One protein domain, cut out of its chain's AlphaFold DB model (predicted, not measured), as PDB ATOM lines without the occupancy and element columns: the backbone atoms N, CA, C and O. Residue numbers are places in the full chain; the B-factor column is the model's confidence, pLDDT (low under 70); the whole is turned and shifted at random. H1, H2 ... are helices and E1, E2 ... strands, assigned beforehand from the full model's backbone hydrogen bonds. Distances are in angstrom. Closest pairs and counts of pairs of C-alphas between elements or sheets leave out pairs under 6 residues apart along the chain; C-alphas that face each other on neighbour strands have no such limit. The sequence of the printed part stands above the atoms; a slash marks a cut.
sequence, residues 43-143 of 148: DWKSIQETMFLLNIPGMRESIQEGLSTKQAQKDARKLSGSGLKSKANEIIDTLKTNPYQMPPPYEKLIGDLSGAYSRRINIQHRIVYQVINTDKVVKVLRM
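AT A GLANCE: This is residues 43 to 143 of the 148 residues of the protein "Antitoxin" of Proteobacteria bacterium (UniProt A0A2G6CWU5). A small, strongly twisted sheet of three antiparallel strands makes the middle of a rounded domain, with H1 and H2 over one face, H4 along the other, and H3 beside the edge strand E3, on H4's face. The long link after H4, residues 98 to 115, has no named element, and its residues 107 to 108 pair beside E1. The printed part has 101 residues, with four named helices and then three named strands, H1 H2 H3 H4 E1 E2 E3; the sheet's order is E1 E2 E3 and the class is mixed, helices and strands. It is compact, with a radius of gyration of the C-alphas of 12.7 A and spans of 31 by 29 by 27 A.

IN THESE COORDINATES: Start in the sheet: E1 is residues 116 to 120, 13.7 A long; E2, residues 126 to 132, runs 19.2 A; E3, residues 137 to 142, runs 15.3 A and ends at C-alpha 142, (-58.003, 153.954, 4.051). Then find C-alpha 43 at (-51.794, 134.186, 11.745), where H1 begins; it runs 16.3 A to residue 54. H2 is residues 59 to 66, H3 residues 71 to 80. H4, residues 85 to 97, is the longest helix, 18.7 A from C-alpha 85 at (-65.162, 160.801, 13.981).

HOW THE PARTS SIT: The strands form a meander, each the antiparallel neighbour of the one before, in two hairpins. Look for N 117 and O 129, 2.8 A apart, between E1 and E2, and for N 130 and O 139, 2.8 A, between E2 and E3. Residues 107 to 108 pair antiparallel with 117 to 118 of E1. Three layers, helices on both faces of the sheet, are made by H1 and H2 on one face and H4 on the other. H4 is over E2 at a height of 9.4 A and runs along the strands, at 20 degrees to E2 on the local plane; the closest C-alphas of H4 and E3, Leu 95 and Val 138, are 7.0 A apart. H2 is only just over E3, where 3 of its C-alphas fall, at a height of 8.2 A. H3, on the same face as H4, is only just over none of the strands, with 2 C-alphas falling on E3; its Ala 72 and Arg 142 of E3 have C-alphas 4.8 A apart, the closest of the two. H1 and H4 are apart. In H1, H2, H3 and H4 every O i to N i+4 pair is within hydrogen-bond range.

THE WHOLE: The two C-alphas farthest apart, of Gly 83 and Thr 134, are 34.7 A apart. The printed part has no cut, and H4 to E1 is the one long link. Mean pLDDT of the printed part is 85.1; look at residues 66 to 69 for the values under 70.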
ATOM      1  N   ASP A  43     -51.816 134.401  13.195       93.69
ATOM      2  CA  ASP A  43     -51.794 134.186  11.745       93.69
ATOM      3  C   ASP A  43     -53.207 133.944  11.217       93.69
ATOM      4  O   ASP A  43     -53.599 134.500  10.190       93.69
ATOM      5  N   TRP A  44     -54.014 133.164  11.946       94.75
ATOM      6  CA  TRP A  44     -55.414 132.948  11.593       94.75
ATOM      7  C   TRP A  44     -56.213 134.257  11.589       94.75
ATOM      8  O   TRP A  44     -56.936 134.529  10.627       94.75
ATOM      9  N   LYS A  45     -56.050 135.107  12.610       91.94
ATOM     10  CA  LYS A  45     -56.677 136.442  12.664       91.94
ATOM     11  C   LYS A  45     -56.245 137.320  11.488       91.94
ATOM     12  O   LYS A  45     -57.094 137.948  10.858       91.94
ATOM     13  N   SER A  46     -54.959 137.309  11.146       91.38
ATOM     14  CA  SER A  46     -54.394 138.060  10.018       91.38
ATOM     15  C   SER A  46     -54.960 137.603   8.665       91.38
ATOM     16  O   SER A  46     -55.323 138.430   7.822       91.38
ATOM     17  N   ILE A  47     -55.114 136.286   8.470       91.44
ATOM     18  CA  ILE A  47     -55.775 135.703   7.291       91.44
ATOM     19  C   ILE A  47     -57.232 136.162   7.221       91.44
ATOM     20  O   ILE A  47     -57.667 136.648   6.179       91.44
ATOM     21  N   GLN A  48     -57.984 136.032   8.317       91.50
ATOM     22  CA  GLN A  48     -59.398 136.410   8.363       91.50
ATOM     23  C   GLN A  48     -59.602 137.900   8.070       91.50
ATOM     24  O   GLN A  48     -60.477 138.250   7.280       91.50
ATOM     25  N   GLU A  49     -58.780 138.778   8.648       89.38
ATOM     26  CA  GLU A  49     -58.866 140.219   8.395       89.38
ATOM     27  C   GLU A  49     -58.502 140.561   6.942       89.38
ATOM     28  O   GLU A  49     -59.191 141.352   6.298       89.38
ATOM     29  N   THR A  50     -57.468 139.927   6.386       90.12
ATOM     30  CA  THR A  50     -57.099 140.130   4.979       90.12
ATOM     31  C   THR A  50     -58.221 139.668   4.051       90.12
ATOM     32  O   THR A  50     -58.640 140.422   3.177       90.12
ATOM     33  N   MET A  51     -58.766 138.467   4.268       88.44
ATOM     34  CA  MET A  51     -59.893 137.940   3.491       88.44
ATOM     35  C   MET A  51     -61.133 138.829   3.604       88.44
ATOM     36  O   MET A  51     -61.810 139.064   2.606       88.44
ATOM     37  N   PHE A  52     -61.407 139.365   4.795       87.12
ATOM     38  CA  PHE A  52     -62.485 140.326   5.004       87.12
ATOM     39  C   PHE A  52     -62.308 141.568   4.124       87.12
ATOM     40  O   PHE A  52     -63.244 141.963   3.432       87.12
ATOM     41  N   LEU A  53     -61.107 142.154   4.101       85.56
ATOM     42  CA  LEU A  53     -60.827 143.328   3.274       85.56
ATOM     43  C   LEU A  53     -60.900 143.013   1.778       85.56
ATOM     44  O   LEU A  53     -61.450 143.806   1.021       85.56
ATOM     45  N   LEU A  54     -60.387 141.860   1.347       86.00
ATOM     46  CA  LEU A  54     -60.402 141.451  -0.060       86.00
ATOM     47  C   LEU A  54     -61.810 141.162  -0.597       86.00
ATOM     48  O   LEU A  54     -62.036 141.299  -1.796       86.00
ATOM     49  N   ASN A  55     -62.755 140.799   0.273       85.50
ATOM     50  CA  ASN A  55     -64.151 140.587  -0.102       85.50
ATOM     51  C   ASN A  55     -64.940 141.888  -0.306       85.50
ATOM     52  O   ASN A  55     -66.074 141.830  -0.773       85.50
ATOM     53  N   ILE A  56     -64.378 143.057   0.024       85.06
ATOM     54  CA  ILE A  56     -65.015 144.348  -0.253       85.06
ATOM     55  C   ILE A  56     -64.649 144.775  -1.692       85.06
ATOM     56  O   ILE A  56     -63.463 144.959  -1.984       85.06
ATOM     57  N   PRO A  57     -65.623 144.958  -2.607       85.12
ATOM     58  CA  PRO A  57     -65.369 145.331  -3.994       85.12
ATOM     59  C   PRO A  57     -64.519 146.600  -4.105       85.12
ATOM     60  O   PRO A  57     -64.795 147.610  -3.457       85.12
ATOM     61  N   GLY A  58     -63.463 146.550  -4.920       83.56
ATOM     62  CA  GLY A  58     -62.549 147.680  -5.126       83.56
ATOM     63  C   GLY A  58     -61.601 147.969  -3.952       83.56
ATOM     64  O   GLY A  58     -60.808 148.913  -4.013       83.56
ATOM     65  N   MET A  59     -61.679 147.215  -2.847       85.56
ATOM     66  CA  MET A  59     -60.889 147.476  -1.642       85.56
ATOM     67  C   MET A  59     -59.415 147.144  -1.851       85.56
ATOM     68  O   MET A  59     -58.569 147.962  -1.488       85.56
ATOM     69  N   ARG A  60     -59.099 146.007  -2.486       83.88
ATOM     70  CA  ARG A  60     -57.717 145.635  -2.832       83.88
ATOM     71  C   ARG A  60     -57.061 146.752  -3.639       83.88
ATOM     72  O   ARG A  60     -56.036 147.293  -3.227       83.88
ATOM     73  N   GLU A  61     -57.701 147.128  -4.741       83.06
ATOM     74  CA  GLU A  61     -57.200 148.107  -5.701       83.06
ATOM     75  C   GLU A  61     -57.011 149.456  -5.017       83.06
ATOM     76  O   GLU A  61     -55.979 150.091  -5.168       83.06
ATOM     77  N   SER A  62     -57.962 149.868  -4.180       79.56
ATOM     78  CA  SER A  62     -57.878 151.150  -3.480       79.56
ATOM     79  C   SER A  62     -56.844 151.207  -2.347       79.56
ATOM     80  O   SER A  62     -56.356 152.294  -2.038       79.56
ATOM     81  N   ILE A  63     -56.518 150.086  -1.687       79.88
ATOM     82  CA  ILE A  63     -55.429 150.039  -0.698       79.88
ATOM     83  C   ILE A  63     -54.101 150.158  -1.442       79.88
ATOM     84  O   ILE A  63     -53.250 150.951  -1.042       79.88
ATOM     85  N   GLN A  64     -53.965 149.431  -2.553       75.06
ATOM     86  CA  GLN A  64     -52.812 149.537  -3.443       75.06
ATOM     87  C   GLN A  64     -52.693 150.951  -4.035       75.06
ATOM     88  O   GLN A  64     -51.605 151.516  -4.059       75.06
ATOM     89  N   GLU A  65     -53.803 151.582  -4.420       71.44
ATOM     90  CA  GLU A  65     -53.835 152.962  -4.913       71.44
ATOM     91  C   GLU A  65     -53.539 153.980  -3.804       71.44
ATOM     92  O   GLU A  65     -52.888 154.990  -4.054       71.44
ATOM     93  N   GLY A  66     -53.943 153.719  -2.555       66.00
ATOM     94  CA  GLY A  66     -53.603 154.539  -1.387       66.00
ATOM     95  C   GLY A  66     -52.094 154.624  -1.120       66.00
ATOM     96  O   GLY A  66     -51.627 155.572  -0.482       66.00
ATOM     97  N   LEU A  67     -51.298 153.699  -1.670       60.16
ATOM     98  CA  LEU A  67     -49.838 153.822  -1.721       60.16
ATOM     99  C   LEU A  67     -49.385 154.971  -2.646       60.16
ATOM    100  O   LEU A  67     -48.291 155.499  -2.448       60.16
ATOM    101  N   SER A  68     -50.256 155.452  -3.536       53.44
ATOM    102  CA  SER A  68     -49.970 156.411  -4.611       53.44
ATOM    103  C   SER A  68     -50.867 157.669  -4.629       53.44
ATOM    104  O   SER A  68     -50.483 158.656  -5.254       53.44
ATOM    105  N   THR A  69     -52.034 157.702  -3.958       56.81
ATOM    106  CA  THR A  69     -53.014 158.816  -4.066       56.81
ATOM    107  C   THR A  69     -53.664 159.253  -2.730       56.81
ATOM    108  O   THR A  69     -53.479 158.647  -1.677       56.81
ATOM    109  N   LYS A  70     -54.435 160.363  -2.739       70.69
ATOM    110  CA  LYS A  70     -55.063 161.018  -1.556       70.69
ATOM    111  C   LYS A  70     -56.359 160.339  -1.055       70.69
ATOM    112  O   LYS A  70     -57.237 161.017  -0.516       70.69
ATOM    113  N   GLN A  71     -56.525 159.028  -1.232       76.44
ATOM    114  CA  GLN A  71     -57.801 158.347  -0.966       76.44
ATOM    115  C   GLN A  71     -58.261 158.454   0.503       76.44
ATOM    116  O   GLN A  71     -59.432 158.737   0.769       76.44
ATOM    117  N   ALA A  72     -57.331 158.381   1.458       76.12
ATOM    118  CA  ALA A  72     -57.613 158.564   2.883       76.12
ATOM    119  C   ALA A  72     -58.275 159.919   3.218       76.12
ATOM    120  O   ALA A  72     -59.086 160.004   4.139       76.12
ATOM    121  N   GLN A  73     -58.000 160.985   2.455       78.94
ATOM    122  CA  GLN A  73     -58.617 162.299   2.688       78.94
ATOM    123  C   GLN A  73     -60.106 162.316   2.323       78.94
ATOM    124  O   GLN A  73     -60.893 163.009   2.970       78.94
ATOM    125  N   LYS A  74     -60.515 161.551   1.302       80.44
ATOM    126  CA  LYS A  74     -61.932 161.393   0.942       80.44
ATOM    127  C   LYS A  74     -62.667 160.581   2.009       80.44
ATOM    128  O   LYS A  74     -63.753 160.978   2.427       80.44
ATOM    129  N   ASP A  75     -62.042 159.511   2.497       80.75
ATOM    130  CA  ASP A  75     -62.575 158.699   3.597       80.75
ATOM    131  C   ASP A  75     -62.745 159.530   4.876       80.75
ATOM    132  O   ASP A  75     -63.778 159.431   5.535       80.75
ATOM    133  N   ALA A  76     -61.789 160.413   5.188       78.81
ATOM    134  CA  ALA A  76     -61.871 161.325   6.330       78.81
ATOM    135  C   ALA A  76     -63.120 162.218   6.277       78.81
ATOM    136  O   ALA A  76     -63.781 162.422   7.294       78.81
ATOM    137  N   ARG A  77     -63.471 162.732   5.087       81.81
ATOM    138  CA  ARG A  77     -64.675 163.559   4.897       81.81
ATOM    139  C   ARG A  77     -65.946 162.751   5.166       81.81
ATOM    140  O   ARG A  77     -66.805 163.227   5.904       81.81
ATOM    141  N   LYS A  78     -66.031 161.518   4.655       81.44
ATOM    142  CA  LYS A  78     -67.161 160.607   4.921       81.44
ATOM    143  C   LYS A  78     -67.271 160.258   6.408       81.44
ATOM    144  O   LYS A  78     -68.342 160.404   6.988       81.44
ATOM    145  N   LEU A  79     -66.149 159.911   7.045       79.44
ATOM    146  CA  LEU A  79     -66.076 159.675   8.490       79.44
ATOM    147  C   LEU A  79     -66.533 160.888   9.295       79.44
ATOM    148  O   LEU A  79     -67.246 160.727  10.280       79.44
ATOM    149  N   SER A  80     -66.136 162.094   8.890       75.69
ATOM    150  CA  SER A  80     -66.477 163.320   9.612       75.69
ATOM    151  C   SER A  80     -67.967 163.660   9.568       75.69
ATOM    152  O   SER A  80     -68.459 164.271  10.511       75.69
ATOM    153  N   GLY A  81     -68.674 163.233   8.515       74.75
ATOM    154  CA  GLY A  81     -70.134 163.309   8.419       74.75
ATOM    155  C   GLY A  81     -70.865 162.171   9.142       74.75
ATOM    156  O   GLY A  81     -72.089 162.162   9.172       74.75
ATOM    157  N   SER A  82     -70.131 161.217   9.723       76.44
ATOM    158  CA  SER A  82     -70.669 160.090  10.494       76.44
ATOM    159  C   SER A  82     -70.418 160.266  11.998       76.44
ATOM    160  O   SER A  82     -69.533 161.015  12.415       76.44
ATOM    161  N   GLY A  83     -71.117 159.491  12.834       81.25
ATOM    162  CA  GLY A  83     -70.871 159.436  14.285       81.25
ATOM    163  C   GLY A  83     -69.520 158.824  14.700       81.25
ATOM    164  O   GLY A  83     -69.239 158.711  15.889       81.25
ATOM    165  N   LEU A  84     -68.668 158.418  13.751       86.62
ATOM    166  CA  LEU A  84     -67.432 157.667  14.009       86.62
ATOM    167  C   LEU A  84     -66.177 158.542  14.151       86.62
ATOM    168  O   LEU A  84     -65.099 158.026  14.448       86.62
ATOM    169  N   LYS A  85     -66.296 159.861  13.965       85.56
ATOM    170  CA  LYS A  85     -65.162 160.801  13.981       85.56
ATOM    171  C   LYS A  85     -64.324 160.721  15.262       85.56
ATOM    172  O   LYS A  85     -63.100 160.687  15.176       85.56
ATOM    173  N   SER A  86     -64.971 160.677  16.431       88.12
ATOM    174  CA  SER A  86     -64.265 160.610  17.722       88.12
ATOM    175  C   SER A  86     -63.390 159.361  17.803       88.12
ATOM    176  O   SER A  86     -62.193 159.450  18.062       88.12
ATOM    177  N   LYS A  87     -63.967 158.202  17.465       89.19
ATOM    178  CA  LYS A  87     -63.268 156.917  17.513       89.19
ATOM    179  C   LYS A  87     -62.117 156.839  16.513       89.19
ATOM    180  O   LYS A  87     -61.058 156.307  16.831       89.19
ATOM    181  N   ALA A  88     -62.304 157.388  15.314       87.94
ATOM    182  CA  ALA A  88     -61.242 157.457  14.318       87.94
ATOM    183  C   ALA A  88     -60.059 158.313  14.804       87.94
ATOM    184  O   ALA A  88     -58.911 157.903  14.646       87.94
ATOM    185  N   ASN A  89     -60.328 159.455  15.446       89.12
ATOM    186  CA  ASN A  89     -59.281 160.315  16.002       89.12
ATOM    187  C   ASN A  89     -58.510 159.635  17.142       89.12
ATOM    188  O   ASN A  89     -57.286 159.689  17.135       89.12
ATOM    189  N   GLU A  90     -59.190 158.924  18.048       90.50
ATOM    190  CA  GLU A  90     -58.527 158.133  19.101       90.50
ATOM    191  C   GLU A  90     -57.521 157.127  18.517       90.50
ATOM    192  O   GLU A  90     -56.397 156.979  19.006       90.50
ATOM    193  N   ILE A  91     -57.907 156.441  17.434       90.25
ATOM    194  CA  ILE A  91     -57.017 155.496  16.755       90.25
ATOM    195  C   ILE A  91     -55.854 156.242  16.095       90.25
ATOM    196  O   ILE A  91     -54.715 155.803  16.214       90.25
ATOM    197  N   ILE A  92     -56.100 157.378  15.439       89.81
ATOM    198  CA  ILE A  92     -55.040 158.191  14.827       89.81
ATOM    199  C   ILE A  92     -54.032 158.672  15.880       89.81
ATOM    200  O   ILE A  92     -52.829 158.621  15.637       89.81
ATOM    201  N   ASP A  93     -54.493 159.102  17.052       90.69
ATOM    202  CA  ASP A  93     -53.613 159.544  18.138       90.69
ATOM    203  C   ASP A  93     -52.800 158.382  18.727       90.69
ATOM    204  O   ASP A  93     -51.612 158.540  19.030       90.69
ATOM    205  N   THR A  94     -53.387 157.182  18.768       91.00
ATOM    206  CA  THR A  94     -52.649 155.946  19.069       91.00
ATOM    207  C   THR A  94     -51.546 155.709  18.034       91.00
ATOM    208  O   THR A  94     -50.394 155.499  18.405       91.00
ATOM    209  N   LEU A  95     -51.859 155.810  16.736       90.44
ATOM    210  CA  LEU A  95     -50.897 155.587  15.652       90.44
ATOM    211  C   LEU A  95     -49.720 156.573  15.673       90.44
ATOM    212  O   LEU A  95     -48.607 156.185  15.326       90.44
ATOM    213  N   LYS A  96     -49.949 157.825  16.090       88.50
ATOM    214  CA  LYS A  96     -48.882 158.829  16.258       88.50
ATOM    215  C   LYS A  96     -47.908 158.465  17.378       88.50
ATOM    216  O   LYS A  96     -46.727 158.776  17.271       88.50
ATOM    217  N   THR A  97     -48.414 157.857  18.448       89.44
ATOM    218  CA  THR A  97     -47.618 157.521  19.635       89.44
ATOM    219  C   THR A  97     -46.893 156.197  19.437       89.44
ATOM    220  O   THR A  97     -45.676 156.116  19.581       89.44
ATOM    221  N   ASN A  98     -47.642 155.151  19.089       90.19
ATOM    222  CA  ASN A  98     -47.112 153.834  18.783       90.19
ATOM    223  C   ASN A  98     -48.097 153.079  17.865       90.19
ATOM    224  O   ASN A  98     -49.152 152.629  18.329       90.19
ATOM    225  N   PRO A  99     -47.753 152.863  16.581       89.62
ATOM    226  CA  PRO A  99     -48.630 152.166  15.646       89.62
ATOM    227  C   PRO A  99     -48.882 150.704  16.020       89.62
ATOM    228  O   PRO A  99     -49.859 150.129  15.551       89.62
ATOM    229  N   TYR A 100     -48.073 150.124  16.907       90.38
ATOM    230  CA  TYR A 100     -48.179 148.748  17.388       90.38
ATOM    231  C   TYR A 100     -48.760 148.652  18.806       90.38
ATOM    232  O   TYR A 100     -48.696 147.604  19.439       90.38
ATOM    233  N   GLN A 101     -49.323 149.736  19.347       88.88
ATOM    234  CA  GLN A 101     -49.904 149.702  20.686       88.88
ATOM    235  C   GLN A 101     -51.139 148.794  20.741       88.88
ATOM    236  O   GLN A 101     -52.004 148.851  19.864       88.88
ATOM    237  N   MET A 102     -51.247 148.014  21.818       82.06
ATOM    238  CA  MET A 102     -52.452 147.280  22.196       82.06
ATOM    239  C   MET A 102     -52.801 147.604  23.658       82.06
ATOM    240  O   MET A 102     -51.906 147.542  24.502       82.06
ATOM    241  N   PRO A 103     -54.070 147.926  23.988       74.12
ATOM    242  CA  PRO A 103     -55.218 148.125  23.089       74.12
ATOM    243  C   PRO A 103     -55.210 149.496  22.363       74.12
ATOM    244  O   PRO A 103     -54.519 150.414  22.814       74.12
ATOM    245  N   PRO A 104     -56.016 149.669  21.284       80.94
ATOM    246  CA  PRO A 104     -56.869 148.661  20.628       80.94
ATOM    247  C   PRO A 104     -56.053 147.611  19.846       80.94
ATOM    248  O   PRO A 104     -54.886 147.864  19.555       80.94
ATOM    249  N   PRO A 105     -56.610 146.432  19.515       86.06
ATOM    250  CA  PRO A 105     -55.904 145.443  18.702       86.06
ATOM    251  C   PRO A 105     -55.668 145.954  17.275       86.06
ATOM    252  O   PRO A 105     -56.351 146.870  16.800       86.06
ATOM    253  N   TYR A 106     -54.680 145.366  16.614       91.50
ATOM    254  CA  TYR A 106     -54.423 145.529  15.191       91.50
ATOM    255  C   TYR A 106     -54.088 144.176  14.580       91.50
ATOM    256  O   TYR A 106     -53.583 143.289  15.265       91.50
ATOM    257  N   GLU A 107     -54.327 144.048  13.284       92.75
ATOM    258  CA  GLU A 107     -54.026 142.845  12.525       92.75
ATOM    259  C   GLU A 107     -53.071 143.192  11.383       92.75
ATOM    260  O   GLU A 107     -53.244 144.198  10.683       92.75
ATOM    261  N   LYS A 108     -52.042 142.365  11.191       93.12
ATOM    262  CA  LYS A 108     -51.140 142.488  10.048       93.12
ATOM    263  C   LYS A 108     -51.839 141.922   8.815       93.12
ATOM    264  O   LYS A 108     -52.397 140.831   8.860       93.12
ATOM    265  N   LEU A 109     -51.805 142.654   7.708       92.38
ATOM    266  CA  LEU A 109     -52.353 142.157   6.452       92.38
ATOM    267  C   LEU A 109     -51.313 141.304   5.721       92.38
ATOM    268  O   LEU A 109     -50.108 141.542   5.831       92.38
ATOM    269  N   ILE A 110     -51.785 140.294   4.993       90.69
ATOM    270  CA  ILE A 110     -50.943 139.321   4.284       90.69
ATOM    271  C   ILE A 110     -51.225 139.319   2.773       90.69
ATOM    272  O   ILE A 110     -52.134 139.996   2.288       90.69
ATOM    273  N   GLY A 111     -50.430 138.559   2.010       88.19
ATOM    274  CA  GLY A 111     -50.574 138.447   0.553       88.19
ATOM    275  C   GLY A 111     -50.350 139.784  -0.157       88.19
ATOM    276  O   GLY A 111     -49.400 140.498   0.159       88.19
ATOM    277  N   ASP A 112     -51.250 140.145  -1.075       83.56
ATOM    278  CA  ASP A 112     -51.190 141.391  -1.864       83.56
ATOM    279  C   ASP A 112     -51.233 142.674  -1.015       83.56
ATOM    280  O   ASP A 112     -50.889 143.750  -1.502       83.56
ATOM    281  N   LEU A 113     -51.699 142.571   0.235       86.94
ATOM    282  CA  LEU A 113     -51.799 143.678   1.191       86.94
ATOM    283  C   LEU A 113     -50.676 143.646   2.241       86.94
ATOM    284  O   LEU A 113     -50.712 144.407   3.211       86.94
ATOM    285  N   SER A 114     -49.681 142.769   2.066       87.81
ATOM    286  CA  SER A 114     -48.537 142.654   2.969       87.81
ATOM    287  C   SER A 114     -47.821 143.994   3.152       87.81
ATOM    288  O   SER A 114     -47.604 144.749   2.205       87.81
ATOM    289  N   GLY A 115     -47.459 144.293   4.400       88.00
ATOM    290  CA  GLY A 115     -46.852 145.567   4.795       88.00
ATOM    291  C   GLY A 115     -47.859 146.621   5.265       88.00
ATOM    292  O   GLY A 115     -47.442 147.629   5.836       88.00
ATOM    293  N   ALA A 116     -49.160 146.378   5.097       91.56
ATOM    294  CA  ALA A 116     -50.215 147.160   5.725       91.56
ATOM    295  C   ALA A 116     -50.766 146.470   6.985       91.56
ATOM    296  O   ALA A 116     -50.584 145.275   7.225       91.56
ATOM    297  N   TYR A 117     -51.457 147.259   7.794       93.00
ATOM    298  CA  TYR A 117     -52.088 146.871   9.045       93.00
ATOM    299  C   TYR A 117     -53.527 147.372   9.050       93.00
ATOM    300  O   TYR A 117     -53.820 148.432   8.492       93.00
ATOM    301  N   SER A 118     -54.411 146.636   9.715       92.75
ATOM    302  CA  SER A 118     -55.808 147.010   9.927       92.75
ATOM    303  C   SER A 118     -56.065 147.277  11.407       92.75
ATOM    304  O   SER A 118     -55.504 146.613  12.278       92.75
ATOM    305  N   ARG A 119     -56.896 148.279  11.705       92.19
ATOM    306  CA  ARG A 119     -57.430 148.564  13.044       92.19
ATOM    307  C   ARG A 119     -58.926 148.821  12.970       92.19
ATOM    308  O   ARG A 119     -59.404 149.547  12.095       92.19
ATOM    309  N   ARG A 120     -59.678 148.266  13.919       89.56
ATOM    310  CA  ARG A 120     -61.143 148.390  13.966       89.56
ATOM    311  C   ARG A 120     -61.594 149.737  14.518       89.56
ATOM    312  O   ARG A 120     -61.239 150.093  15.634       89.56
ATOM    313  N   ILE A 121     -62.432 150.445  13.753       88.25
ATOM    314  CA  ILE A 121     -63.198 151.601  14.241       88.25
ATOM    315  C   ILE A 121     -64.487 151.103  14.911       88.25
ATOM    316  O   ILE A 121     -64.797 151.483  16.035       88.25
ATOM    317  N   ASN A 122     -65.228 150.224  14.231       86.06
ATOM    318  CA  ASN A 122     -66.415 149.522  14.740       86.06
ATOM    319  C   ASN A 122     -66.548 148.155  14.036       86.06
ATOM    320  O   ASN A 122     -65.562 147.663  13.500       86.06
ATOM    321  N   ILE A 123     -67.721 147.512  14.001       82.00
ATOM    322  CA  ILE A 123     -67.862 146.216  13.309       82.00
ATOM    323  C   ILE A 123     -67.665 146.319  11.780       82.00
ATOM    324  O   ILE A 123     -67.084 145.408  11.194       82.00
ATOM    325  N   GLN A 124     -68.019 147.454  11.164       81.88
ATOM    326  CA  GLN A 124     -68.032 147.670   9.707       81.88
ATOM    327  C   GLN A 124     -66.788 148.382   9.149       81.88
ATOM    328  O   GLN A 124     -66.362 148.105   8.029       81.88
ATOM    329  N   HIS A 125     -66.201 149.314   9.901       86.19
ATOM    330  CA  HIS A 125     -65.162 150.211   9.395       86.19
ATOM    331  C   HIS A 125     -63.789 149.913   9.993       86.19
ATOM    332  O   HIS A 125     -63.640 149.677  11.202       86.19
ATOM    333  N   ARG A 126     -62.768 149.960   9.136       89.62
ATOM    334  CA  ARG A 126     -61.355 149.815   9.496       89.62
ATOM    335  C   ARG A 126     -60.548 151.046   9.097       89.62
ATOM    336  O   ARG A 126     -60.829 151.675   8.076       89.62
ATOM    337  N   ILE A 127     -59.511 151.334   9.880       90.94
ATOM    338  CA  ILE A 127     -58.367 152.127   9.432       90.94
ATOM    339  C   ILE A 127     -57.316 151.151   8.923       90.94
ATOM    340  O   ILE A 127     -56.843 150.306   9.679       90.94
ATOM    341  N   VAL A 128     -56.949 151.295   7.654       91.81
ATOM    342  CA  VAL A 128     -55.844 150.560   7.038       91.81
ATOM    343  C   VAL A 128     -54.669 151.514   6.887       91.81
ATOM    344  O   VAL A 128     -54.821 152.608   6.336       91.81
ATOM    345  N   TYR A 129     -53.502 151.124   7.385       92.31
ATOM    346  CA  TYR A 129     -52.311 151.969   7.411       92.31
ATOM    347  C   TYR A 129     -51.034 151.165   7.176       92.31
ATOM    348  O   TYR A 129     -51.002 149.951   7.336       92.31
ATOM    349  N   GLN A 130     -49.967 151.863   6.816       91.25
ATOM    350  CA  GLN A 130     -48.623 151.324   6.661       91.25
ATOM    351  C   GLN A 130     -47.673 152.063   7.602       91.25
ATOM    352  O   GLN A 130     -47.794 153.275   7.789       91.25
ATOM    353  N   VAL A 131     -46.715 151.339   8.177       90.62
ATOM    354  CA  VAL A 131     -45.641 151.918   8.993       90.62
ATOM    355  C   VAL A 131     -44.361 151.936   8.167       90.62
ATOM    356  O   VAL A 131     -43.877 150.889   7.739       90.62
ATOM    357  N   ILE A 132     -43.826 153.130   7.930       88.38
ATOM    358  CA  ILE A 132     -42.589 153.360   7.185       88.38
ATOM    359  C   ILE A 132     -41.495 153.663   8.210       88.38
ATOM    360  O   ILE A 132     -41.343 154.796   8.670       88.38
ATOM    361  N   ASN A 133     -40.760 152.623   8.607       83.69
ATOM    362  CA  ASN A 133     -39.795 152.695   9.708       83.69
ATOM    363  C   ASN A 133     -38.617 153.641   9.439       83.69
ATOM    364  O   ASN A 133     -38.116 154.245  10.384       83.69
ATOM    365  N   THR A 134     -38.189 153.788   8.180       83.38
ATOM    366  CA  THR A 134     -37.072 154.673   7.799       83.38
ATOM    367  C   THR A 134     -37.345 156.123   8.180       83.38
ATOM    368  O   THR A 134     -36.469 156.796   8.716       83.38
ATOM    369  N   ASP A 135     -38.591 156.556   7.993       82.38
ATOM    370  CA  ASP A 135     -38.990 157.954   8.149       82.38
ATOM    371  C   ASP A 135     -39.805 158.177   9.432       82.38
ATOM    372  O   ASP A 135     -40.218 159.297   9.726       82.38
ATOM    373  N   LYS A 136     -40.065 157.104  10.198       84.62
ATOM    374  CA  LYS A 136     -40.998 157.081  11.340       84.62
ATOM    375  C   LYS A 136     -42.375 157.646  10.974       84.62
ATOM    376  O   LYS A 136     -43.018 158.333  11.765       84.62
ATOM    377  N   VAL A 137     -42.830 157.346   9.759       86.75
ATOM    378  CA  VAL A 137     -44.108 157.825   9.228       86.75
ATOM    379  C   VAL A 137     -45.140 156.710   9.280       86.75
ATOM    380  O   VAL A 137     -44.900 155.594   8.820       86.75
ATOM    381  N   VAL A 138     -46.330 157.035   9.780       89.56
ATOM    382  CA  VAL A 138     -47.520 156.204   9.599       89.56
ATOM    383  C   VAL A 138     -48.340 156.776   8.455       89.56
ATOM    384  O   VAL A 138     -48.856 157.891   8.531       89.56
ATOM    385  N   LYS A 139     -48.472 156.000   7.383       89.44
ATOM    386  CA  LYS A 139     -49.272 156.363   6.220       89.44
ATOM    387  C   LYS A 139     -50.635 155.702   6.317       89.44
ATOM    388  O   LYS A 139     -50.756 154.489   6.178       89.44
ATOM    389  N   VAL A 140     -51.673 156.501   6.528       88.88
ATOM    390  CA  VAL A 140     -53.051 156.008   6.480       88.88
ATOM    391  C   VAL A 140     -53.471 155.846   5.022       88.88
ATOM    392  O   VAL A 140     -53.445 156.809   4.258       88.88
ATOM    393  N   LEU A 141     -53.847 154.627   4.643       87.56
ATOM    394  CA  LEU A 141     -54.236 154.266   3.279       87.56
ATOM    395  C   LEU A 141     -55.748 154.428   3.092       87.56
ATOM    396  O   LEU A 141     -56.201 155.021   2.113       87.56
ATOM    397  N   ARG A 142     -56.533 153.940   4.060       87.19
ATOM    398  CA  ARG A 142     -58.003 153.954   4.051       87.19
ATOM    399  C   ARG A 142     -58.543 154.132   5.465       87.19
ATOM    400  O   ARG A 142     -57.920 153.694   6.427       87.19
ATOM    401  N   MET A 143     -59.707 154.762   5.591       81.62
ATOM    402  CA  MET A 143     -60.400 154.936   6.881       81.62
ATOM    403  C   MET A 143     -61.897 154.600   6.819       81.62
ATOM    404  O   MET A 143     -62.613 154.743   7.807       81.62
TER     405      MET A 143